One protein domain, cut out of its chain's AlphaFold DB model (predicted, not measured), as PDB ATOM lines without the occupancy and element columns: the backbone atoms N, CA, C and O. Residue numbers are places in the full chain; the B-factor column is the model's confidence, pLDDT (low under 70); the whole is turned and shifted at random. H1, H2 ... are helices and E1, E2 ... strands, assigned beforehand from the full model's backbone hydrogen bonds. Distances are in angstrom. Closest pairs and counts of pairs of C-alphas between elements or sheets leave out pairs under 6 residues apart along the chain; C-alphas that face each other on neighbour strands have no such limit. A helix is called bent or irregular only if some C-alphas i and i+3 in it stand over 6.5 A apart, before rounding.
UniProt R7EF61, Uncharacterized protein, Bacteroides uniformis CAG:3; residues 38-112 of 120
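What this domain is: This is residues 38 to 112 of the 120 residues of an uncharacterized protein of Bacteroides uniformis CAG:3 (UniProt R7EF61). One antiparallel sheet of six strands folds back on itself at the strongly bent strand E2 into a small, nearly closed barrel shape, its edge strands E4 and E5 coming together at Pro 70 and Gly 81. Helix H1 packs with its first part on the outside of the leaf E1 E6 E5, and residues 106 to 112, of which 106 to 110 belong to H1, stick out free. The printed part has 75 residues with six named strands and then one named helix, in the order E1 E2 E3 E4 E5 E6 H1; the class is mixed, helices and strands. The whole is compact, with a radius of gyration of the C-alphas of 11.8 A and spans of 35 by 25 by 21 A.

How they stand to each other: The strongly twisted sheet runs E4, residues 67 to 70, E3, residues 60 to 63, E2, residues 46 to 57, E1, residues 38 to 43, E6, residues 88 to 92, and E5, residues 78 to 82. It is a folded sheet, bent back into two leaves that face each other: E4 E3 face E1 E6 E5, with E2 as the hinge. E2 bends by 89 degrees at residue 54 and its pairing is staggered, with E1 over residues 46 to 52 and with E3 over residues 53 to 57. E1 E2 E3 E4 form a meander, each strand the antiparallel neighbour of the one before. Within hydrogen-bond range are N 41 and O 49 at 2.8 A between E1 and E2, N 62 and O 55 at 2.9 A between E3 and E2, N 61 and O 69 at 2.8 A between E3 and E4, N 42 and O 90 at 2.8 A between E1 and E6, and N 81 and O 89 at 2.8 A in the hairpin of E5 and E6. The closest C-alphas of E4 and E5, those of Pro 70 and Gly 81, are 4.8 A apart. H1, residues 95 to 110, is on the sheet at a height over the sheet of 9.2 A; the closest C-alphas of H1 and E5 are those of Met 101 and Tyr 78, 6.8 A apart. In H1, 10 of 12 O i to N i+4 pairs are within hydrogen-bond range.

Where its parts are: E1 begins at C-alpha 38 (8.769, 57.436, -33.343) and is 16.4 A long. E2 is 25.1 A long and ends at C-alpha 57 (-5.802, 52.502, -26.307). H1 is 24.0 A long and ends at C-alpha 110 (7.441, 27.617, -35.094); it is irregular, with C-alphas 96 and 99 7.1 A apart.

The domain as a whole: The C-alphas farthest apart, those of Asp 65 and Ala 111, are 36.2 A apart. The printed part has no cut and no long link; the link from E4 to E5, 7 residues, is short. The mean pLDDT of the printed part is 87.1, and residues 111 to 112 are under 70.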
ATOM      1  N   SER A  38       8.861  57.726 -31.917       90.50
ATOM      2  CA  SER A  38       8.769  57.436 -33.343       90.50
ATOM      3  C   SER A  38       8.856  55.931 -33.597       90.50
ATOM      4  O   SER A  38       9.665  55.210 -33.012       90.50
ATOM      5  N   ILE A  39       8.003  55.455 -34.495       91.81
ATOM      6  CA  ILE A  39       7.952  54.076 -34.953       91.81
ATOM      7  C   ILE A  39       8.010  54.014 -36.470       91.81
ATOM      8  O   ILE A  39       7.459  54.833 -37.197       91.81
ATOM      9  N   THR A  40       8.673  52.981 -36.958       93.69
ATOM     10  CA  THR A  40       8.656  52.572 -38.350       93.69
ATOM     11  C   THR A  40       7.534  51.564 -38.551       93.69
ATOM     12  O   THR A  40       7.522  50.509 -37.913       93.69
ATOM     13  N   VAL A  41       6.612  51.882 -39.450       92.56
ATOM     14  CA  VAL A  41       5.465  51.050 -39.807       92.56
ATOM     15  C   VAL A  41       5.779  50.285 -41.086       92.56
ATOM     16  O   VAL A  41       6.154  50.868 -42.110       92.56
ATOM     17  N   TYR A  42       5.588  48.972 -41.030       92.75
ATOM     18  CA  TYR A  42       5.671  48.074 -42.173       92.75
ATOM     19  C   TYR A  42       4.301  47.475 -42.453       92.75
ATOM     20  O   TYR A  42       3.607  47.067 -41.526       92.75
ATOM     21  N   LEU A  43       3.942  47.379 -43.728       92.44
ATOM     22  CA  LEU A  43       2.721  46.738 -44.196       92.44
ATOM     23  C   LEU A  43       3.111  45.555 -45.081       92.44
ATOM     24  O   LEU A  43       3.895  45.709 -46.015       92.44
ATOM     25  N   ASP A  44       2.671  44.358 -44.702       89.75
ATOM     26  CA  ASP A  44       3.063  43.078 -45.310       89.75
ATOM     27  C   ASP A  44       4.580  42.918 -45.474       89.75
ATOM     28  O   ASP A  44       5.103  42.411 -46.466       89.75
ATOM     29  N   GLY A  45       5.319  43.397 -44.472       87.81
ATOM     30  CA  GLY A  45       6.777  43.364 -44.456       87.81
ATOM     31  C   GLY A  45       7.452  44.423 -45.329       87.81
ATOM     32  O   GLY A  45       8.671  44.553 -45.243       87.81
ATOM     33  N   LYS A  46       6.718  45.222 -46.109       91.62
ATOM     34  CA  LYS A  46       7.272  46.364 -46.846       91.62
ATOM     35  C   LYS A  46       7.241  47.614 -45.981       91.62
ATOM     36  O   LYS A  46       6.292  47.841 -45.238       91.62
ATOM     37  N   PHE A  47       8.294  48.423 -46.059       92.12
ATOM     38  CA  PHE A  47       8.308  49.720 -45.389       92.12
ATOM     39  C   PHE A  47       7.166  50.579 -45.939       92.12
ATOM     40  O   PHE A  47       7.031  50.703 -47.154       92.12
ATOM     41  N   ASN A  48       6.363  51.154 -45.047       91.25
ATOM     42  CA  ASN A  48       5.286  52.069 -45.409       91.25
ATOM     43  C   ASN A  48       5.661  53.498 -45.000       91.25
ATOM     44  O   ASN A  48       5.748  54.376 -45.853       91.25
ATOM     45  N   ARG A  49       5.923  53.729 -43.704       90.81
ATOM     46  CA  ARG A  49       6.206  55.074 -43.173       90.81
ATOM     47  C   ARG A  49       6.909  55.067 -41.822       90.81
ATOM     48  O   ARG A  49       6.986  54.038 -41.155       90.81
ATOM     49  N   VAL A  50       7.358  56.244 -41.397       92.38
ATOM     50  CA  VAL A  50       7.712  56.540 -40.002       92.38
ATOM     51  C   VAL A  50       6.627  57.449 -39.426       92.38
ATOM     52  O   VAL A  50       6.220  58.405 -40.082       92.38
ATOM     53  N   ALA A  51       6.137  57.132 -38.233       90.06
ATOM     54  CA  ALA A  51       5.078  57.874 -37.560       90.06
ATOM     55  C   ALA A  51       5.357  57.961 -36.056       90.06
ATOM     56  O   ALA A  51       6.023  57.093 -35.501       90.06
ATOM     57  N   THR A  52       4.853  59.000 -35.398       92.12
ATOM     58  CA  THR A  52       4.957  59.155 -33.941       92.12
ATOM     59  C   THR A  52       3.691  58.630 -33.288       92.12
ATOM     60  O   THR A  52       2.592  58.922 -33.758       92.12
ATOM     61  N   ILE A  53       3.851  57.850 -32.222       90.94
ATOM     62  CA  ILE A  53       2.720  57.325 -31.460       90.94
ATOM     63  C   ILE A  53       2.153  58.436 -30.600       90.94
ATOM     64  O   ILE A  53       2.865  58.980 -29.758       90.94
ATOM     65  N   THR A  54       0.871  58.712 -30.772       90.88
ATOM     66  CA  THR A  54       0.148  59.648 -29.918       90.88
ATOM     67  C   THR A  54      -0.333  58.948 -28.652       90.88
ATOM     68  O   THR A  54      -0.006  59.376 -27.550       90.88
ATOM     69  N   SER A  55      -1.059  57.838 -28.799       89.38
ATOM     70  CA  SER A  55      -1.595  57.057 -27.683       89.38
ATOM     71  C   SER A  55      -1.721  55.577 -28.052       89.38
ATOM     72  O   SER A  55      -1.594  55.189 -29.218       89.38
ATOM     73  N   ILE A  56      -1.909  54.732 -27.039       89.31
ATOM     74  CA  ILE A  56      -2.163  53.298 -27.196       89.31
ATOM     75  C   ILE A  56      -3.382  52.979 -26.339       89.31
ATOM     76  O   ILE A  56      -3.289  53.017 -25.116       89.31
ATOM     77  N   GLU A  57      -4.513  52.701 -26.977       87.50
ATOM     78  CA  GLU A  57      -5.802  52.502 -26.307       87.50
ATOM     79  C   GLU A  57      -6.613  51.443 -27.059       87.50
ATOM     80  O   GLU A  57      -6.517  51.349 -28.285       87.50
ATOM     81  N   ASN A  58      -7.422  50.658 -26.339       83.31
ATOM     82  CA  ASN A  58      -8.353  49.671 -26.908       83.31
ATOM     83  C   ASN A  58      -7.715  48.717 -27.939       83.31
ATOM     84  O   ASN A  58      -8.293  48.446 -28.991       83.31
ATOM     85  N   GLY A  59      -6.487  48.251 -27.684       84.38
ATOM     86  CA  GLY A  59      -5.781  47.376 -28.627       84.38
ATOM     87  C   GLY A  59      -5.455  48.056 -29.962       84.38
ATOM     88  O   GLY A  59      -5.350  47.388 -30.988       84.38
ATOM     89  N   CYS A  60      -5.301  49.381 -29.979       88.38
ATOM     90  CA  CYS A  60      -4.881  50.157 -31.141       88.38
ATOM     91  C   CYS A  60      -3.732  51.110 -30.785       88.38
ATOM     92  O   CYS A  60      -3.653  51.646 -29.682       88.38
ATOM     93  N   ILE A  61      -2.842  51.343 -31.748       90.31
ATOM     94  CA  ILE A  61      -1.830  52.401 -31.715       90.31
ATOM     95  C   ILE A  61      -2.367  53.571 -32.528       90.31
ATOM     96  O   ILE A  61      -2.597  53.434 -33.729       90.31
ATOM     97  N   TYR A  62      -2.510  54.728 -31.896       90.25
ATOM     98  CA  TYR A  62      -2.886  55.953 -32.581       90.25
ATOM     99  C   TYR A  62      -1.640  56.655 -33.106       90.25
ATOM    100  O   TYR A  62      -0.691  56.929 -32.371       90.25
ATOM    101  N   VAL A  63      -1.651  56.945 -34.401       88.56
ATOM    102  CA  VAL A  63      -0.639  57.752 -35.089       88.56
ATOM    103  C   VAL A  63      -1.309  58.977 -35.699       88.56
ATOM    104  O   VAL A  63      -2.464  58.918 -36.124       88.56
ATOM    105  N   TYR A  64      -0.582  60.096 -35.743       84.88
ATOM    106  CA  TYR A  64      -1.112  61.388 -36.208       84.88
ATOM    107  C   TYR A  64      -2.378  61.835 -35.451       84.88
ATOM    108  O   TYR A  64      -3.294  62.390 -36.054       84.88
ATOM    109  N   ASP A  65      -2.462  61.509 -34.159       78.12
ATOM    110  CA  ASP A  65      -3.561  61.810 -33.225       78.12
ATOM    111  C   ASP A  65      -4.938  61.217 -33.565       78.12
ATOM    112  O   ASP A  65      -5.830  61.214 -32.723       78.12
ATOM    113  N   LYS A  66      -5.135  60.711 -34.785       81.75
ATOM    114  CA  LYS A  66      -6.460  60.345 -35.306       81.75
ATOM    115  C   LYS A  66      -6.514  58.993 -35.993       81.75
ATOM    116  O   LYS A  66      -7.610  58.506 -36.239       81.75
ATOM    117  N   PHE A  67      -5.376  58.402 -36.356       87.50
ATOM    118  CA  PHE A  67      -5.361  57.189 -37.169       87.50
ATOM    119  C   PHE A  67      -5.112  55.948 -36.300       87.50
ATOM    120  O   PHE A  67      -3.967  55.734 -35.885       87.50
ATOM    121  N   PRO A  68      -6.149  55.135 -36.015       89.50
ATOM    122  CA  PRO A  68      -5.998  53.913 -35.240       89.50
ATOM    123  C   PRO A  68      -5.385  52.818 -36.111       89.50
ATOM    124  O   PRO A  68      -5.901  52.462 -37.172       89.50
ATOM    125  N   LEU A  69      -4.278  52.254 -35.647       90.44
ATOM    126  CA  LEU A  69      -3.675  51.065 -36.224       90.44
ATOM    127  C   LEU A  69      -3.868  49.886 -35.267       90.44
ATOM    128  O   LEU A  69      -3.521  50.010 -34.093       90.44
ATOM    129  N   PRO A  70      -4.384  48.741 -35.740       89.94
ATOM    130  CA  PRO A  70      -4.677  47.609 -34.871       89.94
ATOM    131  C   PRO A  70      -3.402  47.089 -34.208       89.94
ATOM    132  O   PRO A  70      -2.343  47.017 -34.838       89.94
ATOM    133  N   LEU A  71      -3.517  46.689 -32.948       89.44
ATOM    134  CA  LEU A  71      -2.446  46.158 -32.122       89.44
ATOM    135  C   LEU A  71      -2.928  44.863 -31.463       89.44
ATOM    136  O   LEU A  71      -3.671  44.890 -30.493       89.44
ATOM    137  N   HIS A  72      -2.457  43.728 -31.978       86.88
ATOM    138  CA  HIS A  72      -2.792  42.400 -31.438       86.88
ATOM    139  C   HIS A  72      -1.667  41.812 -30.596       86.88
ATOM    140  O   HIS A  72      -1.892  40.967 -29.745       86.88
ATOM    141  N   TYR A  73      -0.424  42.213 -30.861       84.44
ATOM    142  CA  TYR A  73       0.731  41.674 -30.161       84.44
ATOM    143  C   TYR A  73       1.771  42.756 -29.912       84.44
ATOM    144  O   TYR A  73       2.140  43.490 -30.832       84.44
ATOM    145  N   ARG A  74       2.305  42.789 -28.691       86.12
ATOM    146  CA  ARG A  74       3.392  43.678 -28.284       86.12
ATOM    147  C   ARG A  74       4.538  42.850 -27.713       86.12
ATOM    148  O   ARG A  74       4.421  42.223 -26.668       86.12
ATOM    149  N   GLY A  75       5.653  42.836 -28.427       84.06
ATOM    150  CA  GLY A  75       6.911  42.263 -27.969       84.06
ATOM    151  C   GLY A  75       7.810  43.311 -27.309       84.06
ATOM    152  O   GLY A  75       7.465  44.487 -27.195       84.06
ATOM    153  N   LYS A  76       9.026  42.890 -26.937       86.50
ATOM    154  CA  LYS A  76      10.030  43.745 -26.272       86.50
ATOM    155  C   LYS A  76      10.449  44.985 -27.069       86.50
ATOM    156  O   LYS A  76      10.826  45.983 -26.472       86.50
ATOM    157  N   PHE A  77      10.439  44.907 -28.399       89.19
ATOM    158  CA  PHE A  77      10.911  45.987 -29.282       89.19
ATOM    159  C   PHE A  77      10.085  46.159 -30.564       89.19
ATOM    160  O   PHE A  77      10.402  46.987 -31.422       89.19
ATOM    161  N   TYR A  78       9.048  45.341 -30.728       90.44
ATOM    162  CA  TYR A  78       8.205  45.326 -31.913       90.44
ATOM    163  C   TYR A  78       6.761  45.059 -31.527       90.44
ATOM    164  O   TYR A  78       6.494  44.462 -30.488       90.44
ATOM    165  N   ALA A  79       5.837  45.463 -32.382       89.69
ATOM    166  CA  ALA A  79       4.442  45.086 -32.258       89.69
ATOM    167  C   ALA A  79       3.868  44.665 -33.604       89.69
ATOM    168  O   ALA A  79       4.426  44.967 -34.663       89.69
ATOM    169  N   VAL A  80       2.752  43.948 -33.555       89.81
ATOM    170  CA  VAL A  80       2.072  43.411 -34.725       89.81
ATOM    171  C   VAL A  80       0.577  43.668 -34.615       89.81
ATOM    172  O   VAL A  80      -0.046  43.403 -33.590       89.81
ATOM    173  N   GLY A  81       0.015  44.134 -35.721       90.25
ATOM    174  CA  GLY A  81      -1.405  44.276 -35.972       90.25
ATOM    175  C   GLY A  81      -1.834  43.496 -37.205       90.25
ATOM    176  O   GLY A  81      -1.031  43.171 -38.084       90.25
ATOM    177  N   ARG A  82      -3.128  43.215 -37.288       89.81
ATOM    178  CA  ARG A  82      -3.803  42.740 -38.494       89.81
ATOM    179  C   ARG A  82      -4.946  43.695 -38.754       89.81
ATOM    180  O   ARG A  82      -5.771  43.893 -37.865       89.81
ATOM    181  N   MET A  83      -4.943  44.289 -39.938       87.56
ATOM    182  CA  MET A  83      -6.068  45.076 -40.423       87.56
ATOM    183  C   MET A  83      -7.261  44.170 -40.721       87.56
ATOM    184  O   MET A  83      -7.105  42.962 -40.911       87.56
ATOM    185  N   THR A  84      -8.444  44.778 -40.772       84.06
ATOM    186  CA  THR A  84      -9.700  44.137 -41.193       84.06
ATOM    187  C   THR A  84      -9.571  43.466 -42.555       84.06
ATOM    188  O   THR A  84     -10.110  42.387 -42.768       84.06
ATOM    189  N   ASP A  85      -8.759  44.053 -43.431       86.31
ATOM    190  CA  ASP A  85      -8.545  43.606 -44.807       86.31
ATOM    191  C   ASP A  85      -7.553  42.427 -44.900       86.31
ATOM    192  O   ASP A  85      -7.152  42.008 -45.981       86.31
ATOM    193  N   GLY A  86      -7.095  41.901 -43.757       85.38
ATOM    194  CA  GLY A  86      -6.143  40.791 -43.676       85.38
ATOM    195  C   GLY A  86      -4.671  41.201 -43.789       85.38
ATOM    196  O   GLY A  86      -3.789  40.391 -43.483       85.38
ATOM    197  N   HIS A  87      -4.385  42.456 -44.146       88.75
ATOM    198  CA  HIS A  87      -3.024  42.986 -44.218       88.75
ATOM    199  C   HIS A  87      -2.344  43.013 -42.845       88.75
ATOM    200  O   HIS A  87      -2.916  43.437 -41.832       88.75
ATOM    201  N   LYS A  88      -1.086  42.568 -42.804       90.38
ATOM    202  CA  LYS A  88      -0.291  42.533 -41.576       90.38
ATOM    203  C   LYS A  88       0.458  43.846 -41.413       90.38
ATOM    204  O   LYS A  88       1.291  44.204 -42.243       90.38
ATOM    205  N   VAL A  89       0.242  44.507 -40.285       91.56
ATOM    206  CA  VAL A  89       0.970  45.717 -39.910       91.56
ATOM    207  C   VAL A  89       2.000  45.359 -38.849       91.56
ATOM    208  O   VAL A  89       1.714  44.620 -37.911       91.56
ATOM    209  N   MET A  90       3.224  45.846 -39.006       92.25
ATOM    210  CA  MET A  90       4.285  45.676 -38.017       92.25
ATOM    211  C   MET A  90       4.820  47.039 -37.614       92.25
ATOM    212  O   MET A  90       5.062  47.898 -38.463       92.25
ATOM    213  N   PHE A  91       5.056  47.206 -36.322       91.44
ATOM    214  CA  PHE A  91       5.553  48.438 -35.732       91.44
ATOM    215  C   PHE A  91       6.917  48.179 -35.111       91.44
ATOM    216  O   PHE A  91       7.123  47.160 -34.449       91.44
ATOM    217  N   LEU A  92       7.850  49.102 -35.328       92.31
ATOM    218  CA  LEU A  92       9.232  48.936 -34.905       92.31
ATOM    219  C   LEU A  92       9.834  50.262 -34.457       92.31
ATOM    220  O   LEU A  92       9.813  51.212 -35.230       92.31
ATOM    221  N   GLY A  93      10.442  50.333 -33.272       87.62
ATOM    222  CA  GLY A  93      11.100  51.572 -32.826       87.62
ATOM    223  C   GLY A  93      12.285  51.971 -33.716       87.62
ATOM    224  O   GLY A  93      12.467  53.134 -34.061       87.62
ATOM    225  N   LYS A  94      13.080  50.991 -34.167       86.62
ATOM    226  CA  LYS A  94      14.287  51.229 -34.976       86.62
ATOM    227  C   LYS A  94      14.315  50.344 -36.210       86.62
ATOM    228  O   LYS A  94      14.251  49.123 -36.101       86.62
ATOM    229  N   ARG A  95      14.552  50.939 -37.384       83.69
ATOM    230  CA  ARG A  95      14.639  50.226 -38.674       83.69
ATOM    231  C   ARG A  95      15.648  49.069 -38.679       83.69
ATOM    232  O   ARG A  95      15.366  48.026 -39.258       83.69
ATOM    233  N   LYS A  96      16.788  49.219 -37.992       86.12
ATOM    234  CA  LYS A  96      17.835  48.180 -37.889       86.12
ATOM    235  C   LYS A  96      17.341  46.879 -37.239       86.12
ATOM    236  O   LYS A  96      17.883  45.820 -37.521       86.12
ATOM    237  N   LEU A  97      16.292  46.944 -36.416       86.81
ATOM    238  CA  LEU A  97      15.734  45.780 -35.722       86.81
ATOM    239  C   LEU A  97      14.805  44.938 -36.606       86.81
ATOM    240  O   LEU A  97      14.289  43.922 -36.150       86.81
ATOM    241  N   TYR A  98      14.561  45.344 -37.857       87.19
ATOM    242  CA  TYR A  98      13.571  44.693 -38.715       87.19
ATOM    243  C   TYR A  98      13.945  43.242 -39.022       87.19
ATOM    244  O   TYR A  98      13.103  42.350 -38.936       87.19
ATOM    245  N   LEU A  99      15.225  42.995 -39.318       86.38
ATOM    246  CA  LEU A  99      15.727  41.646 -39.561       86.38
ATOM    247  C   LEU A  99      15.534  40.764 -38.317       86.38
ATOM    248  O   LEU A  99      15.003  39.662 -38.419       86.38
ATOM    249  N   LEU A 100      15.893  41.290 -37.142       87.38
ATOM    250  CA  LEU A 100      15.750  40.590 -35.865       87.38
ATOM    251  C   LEU A 100      14.282  40.274 -35.558       87.38
ATOM    252  O   LEU A 100      13.962  39.153 -35.182       87.38
ATOM    253  N   MET A 101      13.377  41.228 -35.786       88.88
ATOM    254  CA  MET A 101      11.937  41.014 -35.634       88.88
ATOM    255  C   MET A 101      11.431  39.884 -36.536       88.88
ATOM    256  O   MET A 101      10.677  39.041 -36.058       88.88
ATOM    257  N   ARG A 102      11.881  39.793 -37.798       87.62
ATOM    258  CA  ARG A 102      11.493  38.681 -38.687       87.62
ATOM    259  C   ARG A 102      11.928  37.321 -38.146       87.62
ATOM    260  O   ARG A 102      11.144  36.378 -38.231       87.62
ATOM    261  N   PHE A 103      13.136  37.223 -37.590       85.12
ATOM    262  CA  PHE A 103      13.603  35.992 -36.950       85.12
ATOM    263  C   PHE A 103      12.760  35.649 -35.724       85.12
ATOM    264  O   PHE A 103      12.245  34.538 -35.636       85.12
ATOM    265  N   VAL A 104      12.551  36.606 -34.816       84.06
ATOM    266  CA  VAL A 104      11.752  36.393 -33.599       84.06
ATOM    267  C   VAL A 104      10.312  35.996 -33.940       84.06
ATOM    268  O   VAL A 104       9.775  35.070 -33.341       84.06
ATOM    269  N   GLU A 105       9.699  36.622 -34.943       83.31
ATOM    270  CA  GLU A 105       8.369  36.254 -35.441       83.31
ATOM    271  C   GLU A 105       8.329  34.849 -36.057       83.31
ATOM    272  O   GLU A 105       7.339  34.136 -35.894       83.31
ATOM    273  N   ALA A 106       9.379  34.432 -36.769       83.69
ATOM    274  CA  ALA A 106       9.473  33.079 -37.311       83.69
ATOM    275  C   ALA A 106       9.589  32.043 -36.185       83.69
ATOM    276  O   ALA A 106       8.829  31.074 -36.173       83.69
ATOM    277  N   PHE A 107      10.454  32.289 -35.196       78.62
ATOM    278  CA  PHE A 107      10.559  31.451 -34.000       78.62
ATOM    279  C   PHE A 107       9.240  31.396 -33.227       78.62
ATOM    280  O   PHE A 107       8.813  30.307 -32.852       78.62
ATOM    281  N   ARG A 108       8.547  32.531 -33.065       75.75
ATOM    282  CA  ARG A 108       7.220  32.592 -32.436       75.75
ATOM    283  C   ARG A 108       6.219  31.672 -33.137       75.75
ATOM    284  O   ARG A 108       5.510  30.927 -32.471       75.75
ATOM    285  N   LYS A 109       6.189  31.685 -34.475       76.06
ATOM    286  CA  LYS A 109       5.307  30.815 -35.271       76.06
ATOM    287  C   LYS A 109       5.666  29.334 -35.150       76.06
ATOM    288  O   LYS A 109       4.764  28.511 -35.042       76.06
ATOM    289  N   ILE A 110       6.957  29.004 -35.176       74.38
ATOM    290  CA  ILE A 110       7.441  27.617 -35.094       74.38
ATOM    291  C   ILE A 110       7.156  27.033 -33.711       74.38
ATOM    292  O   ILE A 110       6.611  25.940 -33.601       74.38
ATOM    293  N   ALA A 111       7.474  27.782 -32.658       67.31
ATOM    294  CA  ALA A 111       7.312  27.335 -31.284       67.31
ATOM    295  C   ALA A 111       5.854  27.396 -30.789       67.31
ATOM    296  O   ALA A 111       5.603  27.050 -29.638       67.31
ATOM    297  N   ARG A 112       4.902  27.844 -31.633       65.50
ATOM    298  CA  ARG A 112       3.486  28.079 -31.284       65.50
ATOM    299  C   ARG A 112       3.321  28.765 -29.923       65.50
ATOM    300  O   ARG A 112       2.389  28.452 -29.190       65.50
TER     301      ARG A 112